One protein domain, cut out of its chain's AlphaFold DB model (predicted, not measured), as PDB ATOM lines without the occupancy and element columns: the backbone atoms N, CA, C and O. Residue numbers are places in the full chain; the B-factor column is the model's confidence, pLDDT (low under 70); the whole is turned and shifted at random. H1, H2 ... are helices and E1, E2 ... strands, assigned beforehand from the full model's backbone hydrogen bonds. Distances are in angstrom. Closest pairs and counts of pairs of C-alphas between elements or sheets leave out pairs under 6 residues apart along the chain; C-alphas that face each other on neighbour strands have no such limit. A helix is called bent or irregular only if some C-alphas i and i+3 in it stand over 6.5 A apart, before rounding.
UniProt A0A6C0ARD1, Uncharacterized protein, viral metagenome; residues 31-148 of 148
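AT A GLANCE: This is residues 31 to 148 of the 148 residues of an uncharacterized protein of viral metagenome (UniProt A0A6C0ARD1). A long helical arm stands out from a small compact head. Residues 31 to 63 of H1 make the arm; in the head H1's last part folds back into H2 as a hairpin, with H3, H4 and a two-strand parallel sheet, E1 beside E2, packed near H2. The printed part has 118 residues, in order H1 H2 E1 H3 H4 E2, and is mostly helix. It is extended, with a radius of gyration of the C-alphas of 24.5 A and spans of 84 by 29 by 20 A.

IN THESE COORDINATES: H1, residues 31 to 85, was assigned as one helix by its hydrogen bonds but is bent: C-alphas 74 and 77 are 6.8 A apart. Its arm H1a, residues 31 to 74, measures 64.7 A from C-alpha 31 at (191.823, 197.511, 113.669); H1b is residues 77 to 85. H2, residues 90 to 107, measures 25.4 A and has a kink of 30 degrees near residue 98. E1 is residues 114 to 116, H3 118 to 130, H4 135 to 144 and E2 145 to 147, ending at C-alpha 147, (177.906, 230.347, 175.800).

HOW THE PARTS SIT: H1b and H2 form a helical hairpin, closest at the C-alphas of Leu 82 and Tyr 96, 6.8 A. H2 touches H3 about perpendicular, at 78 degrees, closest at the C-alphas of Val 95 and Ile 124, 5.7 A. E1, H3, H4 and E2 make a strand-helix-strand unit, two parallel strands joined through helices, with a right-handed crossover. N 146 and O 114 are 2.8 A apart, within hydrogen-bond range. Every O i to N i+4 pair is within range in H1a, H3 and H4, against 4 of 5 in H1b and 12 of 14 in H2.

THE WHOLE: Without residues 31 to 63 the body spans 35 by 30 by 20 A. The printed part has no cut, no link is long, and no printed residue is under 70 in pLDDT.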
ATOM      1  N   PHE A  31     192.409 196.305 113.083       80.19
ATOM      2  CA  PHE A  31     191.823 197.511 113.669       80.19
ATOM      3  C   PHE A  31     190.616 197.212 114.577       80.19
ATOM      4  O   PHE A  31     190.504 197.750 115.677       80.19
ATOM      5  N   GLU A  32     189.711 196.320 114.161       72.88
ATOM      6  CA  GLU A  32     188.555 195.933 114.979       72.88
ATOM      7  C   GLU A  32     188.977 195.125 116.207       72.88
ATOM      8  O   GLU A  32     188.357 195.229 117.267       72.88
ATOM      9  N   LYS A  33     190.029 194.310 116.090       79.69
ATOM     10  CA  LYS A  33     190.586 193.560 117.224       79.69
ATOM     11  C   LYS A  33     191.203 194.504 118.252       79.69
ATOM     12  O   LYS A  33     190.969 194.328 119.449       79.69
ATOM     13  N   GLU A  34     191.920 195.525 117.801       79.44
ATOM     14  CA  GLU A  34     192.539 196.532 118.664       79.44
ATOM     15  C   GLU A  34     191.493 197.429 119.344       79.44
ATOM     16  O   GLU A  34     191.548 197.621 120.559       79.44
ATOM     17  N   LEU A  35     190.460 197.855 118.607       83.56
ATOM     18  CA  LEU A  35     189.325 198.600 119.160       83.56
ATOM     19  C   LEU A  35     188.563 197.790 120.222       83.56
ATOM     20  O   LEU A  35     188.259 198.301 121.299       83.56
ATOM     21  N   ASN A  36     188.286 196.508 119.957       80.94
ATOM     22  CA  ASN A  36     187.633 195.621 120.926       80.94
ATOM     23  C   ASN A  36     188.493 195.398 122.176       80.94
ATOM     24  O   ASN A  36     187.963 195.298 123.284       80.94
ATOM     25  N   LYS A  37     189.817 195.316 122.011       79.81
ATOM     26  CA  LYS A  37     190.754 195.191 123.127       79.81
ATOM     27  C   LYS A  37     190.762 196.460 123.983       79.81
ATOM     28  O   LYS A  37     190.658 196.345 125.199       79.81
ATOM     29  N   ALA A  38     190.807 197.639 123.364       80.56
ATOM     30  CA  ALA A  38     190.736 198.920 124.066       80.56
ATOM     31  C   ALA A  38     189.413 199.080 124.833       80.56
ATOM     32  O   ALA A  38     189.425 199.394 126.019       80.56
ATOM     33  N   LEU A  39     188.277 198.764 124.199       83.81
ATOM     34  CA  LEU A  39     186.961 198.798 124.845       83.81
ATOM     35  C   LEU A  39     186.869 197.859 126.052       83.81
ATOM     36  O   LEU A  39     186.291 198.228 127.071       83.81
ATOM     37  N   ARG A  40     187.438 196.649 125.958       83.88
ATOM     38  CA  ARG A  40     187.480 195.713 127.091       83.88
ATOM     39  C   ARG A  40     188.298 196.259 128.254       83.88
ATOM     40  O   ARG A  40     187.809 196.207 129.376       83.88
ATOM     41  N   ILE A  41     189.479 196.811 127.979       85.69
ATOM     42  CA  ILE A  41     190.337 197.416 129.005       85.69
ATOM     43  C   ILE A  41     189.595 198.565 129.695       85.69
ATOM     44  O   ILE A  41     189.469 198.556 130.913       85.69
ATOM     45  N   SER A  42     188.992 199.484 128.933       81.62
ATOM     46  CA  SER A  42     188.233 200.597 129.517       81.62
ATOM     47  C   SER A  42     187.013 200.143 130.324       81.62
ATOM     48  O   SER A  42     186.682 200.756 131.336       81.62
ATOM     49  N   LEU A  43     186.330 199.065 129.915       86.00
ATOM     50  CA  LEU A  43     185.223 198.495 130.690       86.00
ATOM     51  C   LEU A  43     185.698 197.832 131.987       86.00
ATOM     52  O   LEU A  43     185.010 197.934 133.001       86.00
ATOM     53  N   GLU A  44     186.840 197.146 131.968       85.31
ATOM     54  CA  GLU A  44     187.446 196.563 133.168       85.31
ATOM     55  C   GLU A  44     187.925 197.650 134.137       85.31
ATOM     56  O   GLU A  44     187.633 197.558 135.326       85.31
ATOM     57  N   GLU A  45     188.554 198.716 133.637       83.88
ATOM     58  CA  GLU A  45     188.954 199.889 134.427       83.88
ATOM     59  C   GLU A  45     187.751 200.621 135.038       83.88
ATOM     60  O   GLU A  45     187.768 200.998 136.209       83.88
ATOM     61  N   ALA A  46     186.663 200.792 134.280       80.38
ATOM     62  CA  ALA A  46     185.444 201.405 134.803       80.38
ATOM     63  C   ALA A  46     184.783 200.540 135.890       80.38
ATOM     64  O   ALA A  46     184.244 201.066 136.865       80.38
ATOM     65  N   ARG A  47     184.821 199.209 135.742       82.62
ATOM     66  CA  ARG A  47     184.314 198.276 136.757       82.62
ATOM     67  C   ARG A  47     185.155 198.316 138.023       82.62
ATOM     68  O   ARG A  47     184.588 198.479 139.094       82.62
ATOM     69  N   THR A  48     186.479 198.246 137.903       84.06
ATOM     70  CA  THR A  48     187.373 198.290 139.067       84.06
ATOM     71  C   THR A  48     187.260 199.621 139.803       84.06
ATOM     72  O   THR A  48     187.234 199.632 141.028       84.06
ATOM     73  N   PHE A  49     187.107 200.737 139.087       80.62
ATOM     74  CA  PHE A  49     186.852 202.039 139.703       80.62
ATOM     75  C   PHE A  49     185.513 202.086 140.456       80.62
ATOM     76  O   PHE A  49     185.453 202.606 141.569       80.62
ATOM     77  N   ASN A  50     184.447 201.515 139.888       81.12
ATOM     78  CA  ASN A  50     183.153 201.423 140.569       81.12
ATOM     79  C   ASN A  50     183.210 200.529 141.813       81.12
ATOM     80  O   ASN A  50     182.653 200.899 142.844       81.12
ATOM     81  N   ASP A  51     183.896 199.388 141.733       86.31
ATOM     82  CA  ASP A  51     184.067 198.481 142.870       86.31
ATOM     83  C   ASP A  51     184.880 199.150 143.986       86.31
ATOM     84  O   ASP A  51     184.482 199.109 145.148       86.31
ATOM     85  N   LEU A  52     185.957 199.863 143.632       83.75
ATOM     86  CA  LEU A  52     186.733 200.660 144.583       83.75
ATOM     87  C   LEU A  52     185.868 201.729 145.255       83.75
ATOM     88  O   LEU A  52     185.888 201.844 146.478       83.75
ATOM     89  N   ASN A  53     185.089 202.495 144.486       84.81
ATOM     90  CA  ASN A  53     184.208 203.522 145.048       84.81
ATOM     91  C   ASN A  53     183.175 202.928 146.003       84.81
ATOM     92  O   ASN A  53     182.944 203.487 147.072       84.81
ATOM     93  N   LYS A  54     182.601 201.777 145.653       89.19
ATOM     94  CA  LYS A  54     181.651 201.083 146.515       89.19
ATOM     95  C   LYS A  54     182.300 200.644 147.829       89.19
ATOM     96  O   LYS A  54     181.738 200.888 148.894       89.19
ATOM     97  N   ASP A  55     183.503 200.077 147.774       91.50
ATOM     98  CA  ASP A  55     184.266 199.717 148.973       91.50
ATOM     99  C   ASP A  55     184.582 200.949 149.837       91.50
ATOM    100  O   ASP A  55     184.500 200.888 151.068       91.50
ATOM    101  N   PHE A  56     184.919 202.084 149.216       88.81
ATOM    102  CA  PHE A  56     185.136 203.344 149.930       88.81
ATOM    103  C   PHE A  56     183.863 203.851 150.616       88.81
ATOM    104  O   PHE A  56     183.922 204.232 151.788       88.81
ATOM    105  N   GLU A  57     182.720 203.833 149.929       88.81
ATOM    106  CA  GLU A  57     181.421 204.216 150.494       88.81
ATOM    107  C   GLU A  57     181.027 203.307 151.663       88.81
ATOM    108  O   GLU A  57     180.661 203.795 152.733       88.81
ATOM    109  N   GLU A  58     181.180 201.988 151.517       92.38
ATOM    110  CA  GLU A  58     180.903 201.030 152.589       92.38
ATOM    111  C   GLU A  58     181.805 201.256 153.811       92.38
ATOM    112  O   GLU A  58     181.350 201.171 154.956       92.38
ATOM    113  N   GLN A  59     183.089 201.560 153.597       91.75
ATOM    114  CA  GLN A  59     184.008 201.898 154.686       91.75
ATOM    115  C   GLN A  59     183.626 203.206 155.382       91.75
ATOM    116  O   GLN A  59     183.742 203.299 156.605       91.75
ATOM    117  N   LEU A  60     183.172 204.206 154.624       89.00
ATOM    118  CA  LEU A  60     182.656 205.462 155.162       89.00
ATOM    119  C   LEU A  60     181.440 205.206 156.051       89.00
ATOM    120  O   LEU A  60     181.463 205.591 157.218       89.00
ATOM    121  N   ILE A  61     180.438 204.480 155.553       90.31
ATOM    122  CA  ILE A  61     179.225 204.142 156.313       90.31
ATOM    123  C   ILE A  61     179.586 203.414 157.612       90.31
ATOM    124  O   ILE A  61     179.146 203.817 158.687       90.31
ATOM    125  N   LYS A  62     180.467 202.406 157.547       91.81
ATOM    126  CA  LYS A  62     180.928 201.674 158.739       91.81
ATOM    127  C   LYS A  62     181.615 202.583 159.760       91.81
ATOM    128  O   LYS A  62     181.435 202.389 160.962       91.81
ATOM    129  N   LYS A  63     182.406 203.566 159.316       88.50
ATOM    130  CA  LYS A  63     183.035 204.550 160.216       88.50
ATOM    131  C   LYS A  63     181.993 205.449 160.877       88.50
ATOM    132  O   LYS A  63     182.033 205.598 162.094       88.50
ATOM    133  N   PHE A  64     181.044 205.974 160.103       89.56
ATOM    134  CA  PHE A  64     179.934 206.783 160.614       89.56
ATOM    135  C   PHE A  64     179.111 206.025 161.667       89.56
ATOM    136  O   PHE A  64     178.842 206.547 162.750       89.56
ATOM    137  N   GLU A  65     178.750 204.772 161.389       88.88
ATOM    138  CA  GLU A  65     178.012 203.925 162.332       88.88
ATOM    139  C   GLU A  65     178.812 203.650 163.604       88.88
ATOM    140  O   GLU A  65     178.270 203.736 164.709       88.88
ATOM    141  N   LYS A  66     180.108 203.363 163.464       90.94
ATOM    142  CA  LYS A  66     180.992 203.128 164.604       90.94
ATOM    143  C   LYS A  66     181.081 204.358 165.507       90.94
ATOM    144  O   LYS A  66     180.874 204.235 166.711       90.94
ATOM    145  N   GLU A  67     181.315 205.538 164.941       86.69
ATOM    146  CA  GLU A  67     181.360 206.786 165.710       86.69
ATOM    147  C   GLU A  67     180.028 207.089 166.401       86.69
ATOM    148  O   GLU A  67     180.005 207.519 167.556       86.69
ATOM    149  N   LYS A  68     178.906 206.848 165.716       89.00
ATOM    150  CA  LYS A  68     177.566 207.009 166.289       89.00
ATOM    151  C   LYS A  68     177.365 206.122 167.520       89.00
ATOM    152  O   LYS A  68     176.837 206.590 168.531       89.00
ATOM    153  N   ILE A  69     177.785 204.858 167.451       89.31
ATOM    154  CA  ILE A  69     177.701 203.918 168.577       89.31
ATOM    155  C   ILE A  69     178.597 204.387 169.726       89.31
ATOM    156  O   ILE A  69     178.114 204.509 170.849       89.31
ATOM    157  N   GLU A  70     179.855 204.734 169.445       88.25
ATOM    158  CA  GLU A  70     180.807 205.198 170.462       88.25
ATOM    159  C   GLU A  70     180.299 206.450 171.198       88.25
ATOM    160  O   GLU A  70     180.315 206.500 172.429       88.25
ATOM    161  N   ARG A  71     179.772 207.446 170.469       86.50
ATOM    162  CA  ARG A  71     179.169 208.652 171.074       86.50
ATOM    163  C   ARG A  71     177.972 208.300 171.956       86.50
ATOM    164  O   ARG A  71     177.861 208.803 173.074       86.50
ATOM    165  N   LYS A  72     177.098 207.408 171.485       89.69
ATOM    166  CA  LYS A  72     175.912 206.987 172.236       89.69
ATOM    167  C   LYS A  72     176.281 206.238 173.515       89.69
ATOM    168  O   LYS A  72     175.659 206.465 174.552       89.69
ATOM    169  N   GLU A  73     177.295 205.380 173.483       89.69
ATOM    170  CA  GLU A  73     177.761 204.643 174.663       89.69
ATOM    171  C   GLU A  73     178.257 205.571 175.777       89.69
ATOM    172  O   GLU A  73     177.970 205.323 176.951       89.69
ATOM    173  N   ILE A  74     178.931 206.668 175.414       87.88
ATOM    174  CA  ILE A  74     179.387 207.692 176.364       87.88
ATOM    175  C   ILE A  74     178.186 208.286 177.107       87.88
ATOM    176  O   ILE A  74     178.150 208.283 178.340       87.88
ATOM    177  N   PHE A  75     177.165 208.731 176.374       90.00
ATOM    178  CA  PHE A  75     176.020 209.416 176.972       90.00
ATOM    179  C   PHE A  75     174.934 208.491 177.534       90.00
ATOM    180  O   PHE A  75     174.098 208.942 178.312       90.00
ATOM    181  N   THR A  76     174.946 207.194 177.221       89.31
ATOM    182  CA  THR A  76     173.919 206.256 177.710       89.31
ATOM    183  C   THR A  76     173.874 206.225 179.238       89.31
ATOM    184  O   THR A  76     172.801 206.307 179.833       89.31
ATOM    185  N   LYS A  77     175.038 206.150 179.897       86.75
ATOM    186  CA  LYS A  77     175.104 206.177 181.368       86.75
ATOM    187  C   LYS A  77     174.681 207.536 181.925       86.75
ATOM    188  O   LYS A  77     173.904 207.578 182.870       86.75
ATOM    189  N   PHE A  78     175.134 208.618 181.291       88.62
ATOM    190  CA  PHE A  78     174.780 209.993 181.645       88.62
ATOM    191  C   PHE A  78     173.261 210.214 181.659       88.62
ATOM    192  O   PHE A  78     172.706 210.648 182.667       88.62
ATOM    193  N   LEU A  79     172.579 209.857 180.568       89.69
ATOM    194  CA  LEU A  79     171.132 210.014 180.438       89.69
ATOM    195  C   LEU A  79     170.372 209.106 181.412       89.69
ATOM    196  O   LEU A  79     169.385 209.537 181.998       89.69
ATOM    197  N   LEU A  80     170.845 207.876 181.643       89.00
ATOM    198  CA  LEU A  80     170.246 206.978 182.637       89.00
ATOM    199  C   LEU A  80     170.342 207.533 184.061       89.00
ATOM    200  O   LEU A  80     169.372 207.438 184.819       89.00
ATOM    201  N   ASP A  81     171.490 208.099 184.430       85.81
ATOM    202  CA  ASP A  81     171.697 208.679 185.755       85.81
ATOM    203  C   ASP A  81     170.839 209.931 185.953       85.81
ATOM    204  O   ASP A  81     170.195 210.061 186.996       85.81
ATOM    205  N   LEU A  82     170.727 210.793 184.936       87.12
ATOM    206  CA  LEU A  82     169.789 211.915 184.974       87.12
ATOM    207  C   LEU A  82     168.345 211.432 185.102       87.12
ATOM    208  O   LEU A  82     167.644 211.869 186.011       87.12
ATOM    209  N   ASN A  83     167.917 210.475 184.274       88.81
ATOM    210  CA  ASN A  83     166.539 209.979 184.249       88.81
ATOM    211  C   ASN A  83     166.072 209.413 185.603       88.81
ATOM    212  O   ASN A  83     164.918 209.577 186.008       88.81
ATOM    213  N   ARG A  84     166.984 208.823 186.381       87.94
ATOM    214  CA  ARG A  84     166.696 208.388 187.758       87.94
ATOM    215  C   ARG A  84     166.351 209.552 188.693       87.94
ATOM    216  O   ARG A  84     165.533 209.375 189.594       87.94
ATOM    217  N   ILE A  85     166.957 210.717 188.483       87.25
ATOM    218  CA  ILE A  85     166.850 211.894 189.355       87.25
ATOM    219  C   ILE A  85     165.674 212.799 188.946       87.25
ATOM    220  O   ILE A  85     165.075 213.432 189.813       87.25
ATOM    221  N   ILE A  86     165.244 212.776 187.677       88.94
ATOM    222  CA  ILE A  86     164.112 213.569 187.135       88.94
ATOM    223  C   ILE A  86     162.805 213.427 187.942       88.94
ATOM    224  O   ILE A  86     161.931 214.302 187.932       88.94
ATOM    225  N   ARG A  87     162.610 212.289 188.618       83.81
ATOM    226  CA  ARG A  87     161.417 212.047 189.448       83.81
ATOM    227  C   ARG A  87     161.453 212.784 190.786       83.81
ATOM    228  O   ARG A  87     160.397 212.973 191.381       83.81
ATOM    229  N   LEU A  88     162.641 213.150 191.253       86.44
ATOM    230  CA  LEU A  88     162.890 213.725 192.573       86.44
ATOM    231  C   LEU A  88     163.144 215.229 192.504       86.44
ATOM    232  O   LEU A  88     162.795 215.940 193.442       86.44
ATOM    233  N   ASP A  89     163.722 215.703 191.401       88.19
ATOM    234  CA  ASP A  89     164.133 217.090 191.240       88.19
ATOM    235  C   ASP A  89     163.589 217.677 189.930       88.19
ATOM    236  O   ASP A  89     163.788 217.131 188.839       88.19
ATOM    237  N   LYS A  90     162.867 218.793 190.056       90.44
ATOM    238  CA  LYS A  90     162.279 219.510 188.924       90.44
ATOM    239  C   LYS A  90     163.345 220.250 188.114       90.44
ATOM    240  O   LYS A  90     163.255 220.259 186.894       90.44
ATOM    241  N   ASP A  91     164.369 220.802 188.754       89.06
ATOM    242  CA  ASP A  91     165.424 221.527 188.042       89.06
ATOM    243  C   ASP A  91     166.238 220.565 187.170       89.06
ATOM    244  O   ASP A  91     166.618 220.892 186.045       89.06
ATOM    245  N   VAL A  92     166.440 219.334 187.652       89.25
ATOM    246  CA  VAL A  92     167.073 218.261 186.873       89.25
ATOM    247  C   VAL A  92     166.194 217.817 185.708       89.25
ATOM    248  O   VAL A  92     166.724 217.512 184.642       89.25
ATOM    249  N   ARG A  93     164.864 217.808 185.875       91.31
ATOM    250  CA  ARG A  93     163.928 217.543 184.773       91.31
ATOM    251  C   ARG A  93     164.056 218.580 183.670       91.31
ATOM    252  O   ARG A  93     164.270 218.195 182.527       91.31
ATOM    253  N   ASP A  94     163.969 219.858 184.024       90.44
ATOM    254  CA  ASP A  94     164.061 220.956 183.061       90.44
ATOM    255  C   ASP A  94     165.383 220.874 182.277       90.44
ATOM    256  O   ASP A  94     165.409 221.031 181.061       90.44
ATOM    257  N   VAL A  95     166.494 220.583 182.965       90.88
ATOM    258  CA  VAL A  95     167.804 220.426 182.318       90.88
ATOM    259  C   VAL A  95     167.863 219.180 181.441       90.88
ATOM    260  O   VAL A  95     168.423 219.241 180.350       90.88
ATOM    261  N   TYR A  96     167.286 218.058 181.873       91.38
ATOM    262  CA  TYR A  96     167.235 216.846 181.059       91.38
ATOM    263  C   TYR A  96     166.456 217.063 179.761       91.38
ATOM    264  O   TYR A  96     166.951 216.693 178.703       91.38
ATOM    265  N   GLU A  97     165.290 217.707 179.827       91.31
ATOM    266  CA  GLU A  97     164.450 217.993 178.654       91.31
ATOM    267  C   GLU A  97     165.164 218.884 177.623       91.31
ATOM    268  O   GLU A  97     164.894 218.784 176.427       91.31
ATOM    269  N   ILE A  98     166.110 219.720 178.065       90.12
ATOM    270  CA  ILE A  98     166.961 220.524 177.178       90.12
ATOM    271  C   ILE A  98     168.131 219.698 176.631       90.12
ATOM    272  O   ILE A  98     168.437 219.749 175.443       90.12
ATOM    273  N   VAL A  99     168.822 218.954 177.495       90.56
ATOM    274  CA  VAL A  99     170.101 218.311 177.164       90.56
ATOM    275  C   VAL A  99     169.923 217.003 176.385       90.56
ATOM    276  O   VAL A  99     170.740 216.712 175.513       90.56
ATOM    277  N   GLU A 100     168.870 216.228 176.649       91.62
ATOM    278  CA  GLU A 100     168.561 214.979 175.935       91.62
ATOM    279  C   GLU A 100     168.503 215.160 174.405       91.62
ATOM    280  O   GLU A 100     169.278 214.490 173.714       91.62
ATOM    281  N   PRO A 101     167.693 216.080 173.838       91.31
ATOM    282  CA  PRO A 101     167.620 216.244 172.387       91.31
ATOM    283  C   PRO A 101     168.937 216.739 171.773       91.31
ATOM    284  O   PRO A 101     169.263 216.369 170.644       91.31
ATOM    285  N   ILE A 102     169.728 217.532 172.506       90.62
ATOM    286  CA  ILE A 102     171.051 217.996 172.058       90.62
ATOM    287  C   ILE A 102     172.016 216.813 171.961       90.62
ATOM    288  O   ILE A 102     172.700 216.642 170.952       90.62
ATOM    289  N   ILE A 103     172.054 215.967 172.994       90.69
ATOM    290  CA  ILE A 103     172.879 214.757 173.003       90.69
ATOM    291  C   ILE A 103     172.473 213.829 171.859       90.69
ATOM    292  O   ILE A 103     173.346 213.321 171.151       90.69
ATOM    293  N   ASP A 104     171.175 213.620 171.653       89.62
ATOM    294  CA  ASP A 104     170.675 212.766 170.578       89.62
ATOM    295  C   ASP A 104     171.051 213.315 169.200       89.62
ATOM    296  O   ASP A 104     171.524 212.566 168.337       89.62
ATOM    297  N   ALA A 105     170.914 214.623 168.982       89.12
ATOM    298  CA  ALA A 105     171.328 215.264 167.741       89.12
ATOM    299  C   ALA A 105     172.847 215.146 167.513       89.12
ATOM    300  O   ALA A 105     173.278 214.813 166.406       89.12
ATOM    301  N   TYR A 106     173.659 215.329 168.557       89.81
ATOM    302  CA  TYR A 106     175.115 215.181 168.488       89.81
ATOM    303  C   TYR A 106     175.552 213.733 168.208       89.81
ATOM    304  O   TYR A 106     176.458 213.483 167.404       89.81
ATOM    305  N   CYS A 107     174.896 212.751 168.835       87.88
ATOM    306  CA  CYS A 107     175.170 211.332 168.603       87.88
ATOM    307  C   CYS A 107     174.797 210.912 167.177       87.88
ATOM    308  O   CYS A 107     175.489 210.092 166.578       87.88
ATOM    309  N   ASN A 108     173.736 211.495 166.615       86.88
ATOM    310  CA  ASN A 108     173.359 211.300 165.215       86.88
ATOM    311  C   ASN A 108     174.182 212.145 164.228       86.88
ATOM    312  O   ASN A 108     173.945 212.047 163.028       86.88
ATOM    313  N   GLN A 109     175.153 212.924 164.717       82.75
ATOM    314  CA  GLN A 109     176.021 213.791 163.917       82.75
ATOM    315  C   GLN A 109     175.265 214.884 163.139       82.75
ATOM    316  O   GLN A 109     175.716 215.336 162.093       82.75
ATOM    317  N   PHE A 110     174.111 215.320 163.651       84.88
ATOM    318  CA  PHE A 110     173.334 216.411 163.054       84.88
ATOM    319  C   PHE A 110     173.790 217.791 163.517       84.88
ATOM    320  O   PHE A 110     173.588 218.771 162.804       84.88
ATOM    321  N   ILE A 111     174.380 217.867 164.710       81.19
ATOM    322  CA  ILE A 111     174.919 219.101 165.274       81.19
ATOM    323  C   ILE A 111     176.340 218.865 165.769       81.19
ATOM    324  O   ILE A 111     176.652 217.811 166.330       81.19
ATOM    325  N   GLU A 112     177.183 219.873 165.586       77.06
ATOM    326  CA  GLU A 112     178.510 219.933 166.197       77.06
ATOM    327  C   GLU A 112     178.503 220.853 167.421       77.06
ATOM    328  O   GLU A 112     179.122 220.531 168.433       77.06
ATOM    329  N   ILE A 113     177.768 221.969 167.338       86.69
ATOM    330  CA  ILE A 113     177.727 223.036 168.341       86.69
ATOM    331  C   ILE A 113     176.281 223.523 168.519       86.69
ATOM    332  O   ILE A 113     175.507 223.575 167.563       86.69
ATOM    333  N   CYS A 114     175.926 223.886 169.749       88.19
ATOM    334  CA  CYS A 114     174.664 224.488 170.147       88.19
ATOM    335  C   CYS A 114     174.941 225.707 171.037       88.19
ATOM    336  O   CYS A 114     175.700 225.620 172.001       88.19
ATOM    337  N   GLU A 115     174.340 226.842 170.708       88.88
ATOM    338  CA  GLU A 115     174.596 228.115 171.378       88.88
ATOM    339  C   GLU A 115     173.470 228.443 172.361       88.88
ATOM    340  O   GLU A 115     172.289 228.356 172.019       88.88
ATOM    341  N   PHE A 116     173.842 228.832 173.579       88.75
ATOM    342  CA  PHE A 116     172.916 229.254 174.626       88.75
ATOM    343  C   PHE A 116     173.314 230.606 175.200       88.75
ATOM    344  O   PHE A 116     174.493 230.960 175.258       88.75
ATOM    345  N   ASP A 117     172.313 231.331 175.685       90.44
ATOM    346  CA  ASP A 117     172.518 232.506 176.517       90.44
ATOM    347  C   ASP A 117     173.220 232.140 177.837       90.44
ATOM    348  O   ASP A 117     173.133 231.013 178.340       90.44
ATOM    349  N   GLU A 118     173.912 233.122 178.414       91.31
ATOM    350  CA  GLU A 118     174.659 232.969 179.661       91.31
ATOM    351  C   GLU A 118     173.842 232.350 180.802       91.31
ATOM    352  O   GLU A 118     174.355 231.502 181.542       91.31
ATOM    353  N   GLU A 119     172.590 232.773 180.971       89.94
ATOM    354  CA  GLU A 119     171.751 232.314 182.076       89.94
ATOM    355  C   GLU A 119     171.402 230.836 181.914       89.94
ATOM    356  O   GLU A 119     171.593 230.054 182.854       89.94
ATOM    357  N   THR A 120     170.965 230.428 180.720       88.38
ATOM    358  CA  THR A 120     170.624 229.030 180.433       88.38
ATOM    359  C   THR A 120     171.846 228.119 180.508       88.38
ATOM    360  O   THR A 120     171.783 227.069 181.156       88.38
ATOM    361  N   TYR A 121     172.985 228.538 179.942       92.12
ATOM    362  CA  TYR A 121     174.247 227.799 180.041       92.12
ATOM    363  C   TYR A 121     174.621 227.555 181.510       92.12
ATOM    364  O   TYR A 121     174.835 226.418 181.944       92.12
ATOM    365  N   ASN A 122     174.638 228.620 182.313       90.69
ATOM    366  CA  ASN A 122     174.993 228.528 183.722       90.69
ATOM    367  C   ASN A 122     173.990 227.676 184.510       90.69
ATOM    368  O   ASN A 122     174.409 226.908 185.377       90.69
ATOM    369  N   LYS A 123     172.685 227.760 184.209       90.62
ATOM    370  CA  LYS A 123     171.654 226.920 184.841       90.62
ATOM    371  C   LYS A 123     171.937 225.438 184.595       90.62
ATOM    372  O   LYS A 123     172.001 224.675 185.559       90.62
ATOM    373  N   ILE A 124     172.167 225.048 183.339       90.56
ATOM    374  CA  ILE A 124     172.448 223.660 182.949       90.56
ATOM    375  C   ILE A 124     173.670 223.135 183.704       90.56
ATOM    376  O   ILE A 124     173.573 222.154 184.443       90.56
ATOM    377  N   PHE A 125     174.814 223.809 183.585       91.12
ATOM    378  CA  PHE A 125     176.058 223.301 184.165       91.12
ATOM    379  C   PHE A 125     176.087 223.369 185.692       91.12
ATOM    380  O   PHE A 125     176.702 222.509 186.324       91.12
ATOM    381  N   LYS A 126     175.373 224.317 186.309       90.88
ATOM    382  CA  LYS A 126     175.207 224.359 187.767       90.88
ATOM    383  C   LYS A 126     174.411 223.160 188.267       90.88
ATOM    384  O   LYS A 126     174.870 222.495 189.192       90.88
ATOM    385  N   VAL A 127     173.276 222.847 187.644       89.06
ATOM    386  CA  VAL A 127     172.467 221.675 188.016       89.06
ATOM    387  C   VAL A 127     173.269 220.396 187.790       89.06
ATOM    388  O   VAL A 127     173.424 219.602 188.716       89.06
ATOM    389  N   LEU A 128     173.897 220.238 186.623       87.62
ATOM    390  CA  LEU A 128     174.722 219.065 186.327       87.62
ATOM    391  C   LEU A 128     175.919 218.911 187.285       87.62
ATOM    392  O   LEU A 128     176.278 217.788 187.626       87.62
ATOM    393  N   SER A 129     176.507 220.008 187.781       86.50
ATOM    394  CA  SER A 129     177.618 219.955 188.749       86.50
ATOM    395  C   SER A 129     177.229 219.390 190.120       86.50
ATOM    396  O   SER A 129     178.089 218.880 190.838       86.50
ATOM    397  N   THR A 130     175.945 219.460 190.486       85.38
ATOM    398  CA  THR A 130     175.440 218.899 191.751       85.38
ATOM    399  C   THR A 130     175.246 217.387 191.693       85.38
ATOM    400  O   THR A 130     175.192 216.723 192.728       85.38
ATOM    401  N   ILE A 131     175.191 216.827 190.485       83.50
ATOM    402  CA  ILE A 131     175.004 215.402 190.257       83.50
ATOM    403  C   ILE A 131     176.382 214.756 190.097       83.50
ATOM    404  O   ILE A 131     177.325 215.335 189.559       83.50
ATOM    405  N   ARG A 132     176.530 213.518 190.574       80.94
ATOM    406  CA  ARG A 132     177.753 212.749 190.341       80.94
ATOM    407  C   ARG A 132     177.709 212.149 188.939       80.94
ATOM    408  O   ARG A 132     177.079 211.119 188.736       80.94
ATOM    409  N   ILE A 133     178.409 212.782 188.004       83.31
ATOM    410  CA  ILE A 133     178.424 212.410 186.587       83.31
ATOM    411  C   ILE A 133     179.859 212.102 186.122       83.31
ATOM    412  O   ILE A 133     180.833 212.574 186.715       83.31
ATOM    413  N   ASP A 134     180.012 211.317 185.052       84.25
ATOM    414  CA  ASP A 134     181.297 211.127 184.374       84.25
ATOM    415  C   ASP A 134     181.829 212.456 183.801       84.25
ATOM    416  O   ASP A 134     181.168 213.140 183.013       84.25
ATOM    417  N   LYS A 135     183.072 212.790 184.165       84.44
ATOM    418  CA  LYS A 135     183.785 213.982 183.692       84.44
ATOM    419  C   LYS A 135     183.935 214.008 182.175       84.44
ATOM    420  O   LYS A 135     183.905 215.084 181.588       84.44
ATOM    421  N   LYS A 136     184.088 212.845 181.532       86.12
ATOM    422  CA  LYS A 136     184.206 212.779 180.069       86.12
ATOM    423  C   LYS A 136     182.943 213.294 179.386       86.12
ATOM    424  O   LYS A 136     183.047 214.091 178.462       86.12
ATOM    425  N   CYS A 137     181.773 212.887 179.878       86.38
ATOM    426  CA  CYS A 137     180.488 213.337 179.346       86.38
ATOM    427  C   CYS A 137     180.333 214.848 179.511       86.38
ATOM    428  O   CYS A 137     179.975 215.526 178.556       86.38
ATOM    429  N   MET A 138     180.668 215.372 180.693       87.81
ATOM    430  CA  MET A 138     180.592 216.808 180.979       87.81
ATOM    431  C   MET A 138     181.490 217.638 180.064       87.81
ATOM    432  O   MET A 138     181.033 218.640 179.527       87.81
ATOM    433  N   ASN A 139     182.732 217.206 179.842       88.81
ATOM    434  CA  ASN A 139     183.648 217.914 178.952       88.81
ATOM    435  C   ASN A 139     183.130 217.927 177.511       88.81
ATOM    436  O   ASN A 139     183.178 218.962 176.862       88.81
ATOM    437  N   ILE A 140     182.607 216.799 177.021       88.38
ATOM    438  CA  ILE A 140     182.023 216.737 175.674       88.38
ATOM    439  C   ILE A 140     180.789 217.641 175.598       88.38
ATOM    440  O   ILE A 140     180.639 218.377 174.630       88.38
ATOM    441  N   LEU A 141     179.940 217.646 176.630       88.69
ATOM    442  CA  LEU A 141     178.770 218.519 176.684       88.69
ATOM    443  C   LEU A 141     179.156 220.004 176.647       88.69
ATOM    444  O   LEU A 141     178.484 220.776 175.981       88.69
ATOM    445  N   GLN A 142     180.241 220.394 177.323       89.94
ATOM    446  CA  GLN A 142     180.792 221.756 177.277       89.94
ATOM    447  C   GLN A 142     181.402 222.114 175.919       89.94
ATOM    448  O   GLN A 142     181.468 223.286 175.572       89.94
ATOM    449  N   THR A 143     181.863 221.126 175.150       87.56
ATOM    450  CA  THR A 143     182.309 221.354 173.771       87.56
ATOM    451  C   THR A 143     181.123 221.550 172.829       87.56
ATOM    452  O   THR A 143     181.208 222.351 171.905       87.56
ATOM    453  N   ILE A 144     180.025 220.821 173.055       89.19
ATOM    454  CA  ILE A 144     178.812 220.916 172.233       89.19
ATOM    455  C   ILE A 144     178.043 222.195 172.567       89.19
ATOM    456  O   ILE A 144     177.577 222.878 171.668       89.19
ATOM    457  N   ILE A 145     177.880 222.512 173.849       90.06
ATOM    458  CA  ILE A 145     177.080 223.639 174.326       90.06
ATOM    459  C   ILE A 145     178.014 224.819 174.587       90.06
ATOM    460  O   ILE A 145     178.831 224.759 175.500       90.06
ATOM    461  N   ILE A 146     177.871 225.898 173.819       87.81
ATOM    462  CA  ILE A 146     178.699 227.104 173.927       87.81
ATOM    463  C   ILE A 146     177.856 228.270 174.449       87.81
ATOM    464  O   ILE A 146     176.668 228.391 174.151       87.81
ATOM    465  N   LYS A 147     178.488 229.120 175.257       87.50
ATOM    466  CA  LYS A 147     177.906 230.347 175.800       87.50
ATOM    467  C   LYS A 147     178.099 231.517 174.825       87.50
ATOM    468  O   LYS A 147     179.237 231.765 174.417       87.50
ATOM    469  N   ILE A 148     177.019 232.254 174.550       78.81
ATOM    470  CA  ILE A 148     177.014 233.572 173.884       78.81
ATOM    471  C   ILE A 148     176.955 234.707 174.904       78.81
ATOM    472  O   ILE A 148     176.250 234.558 175.930       78.81
TER     473      ILE A 148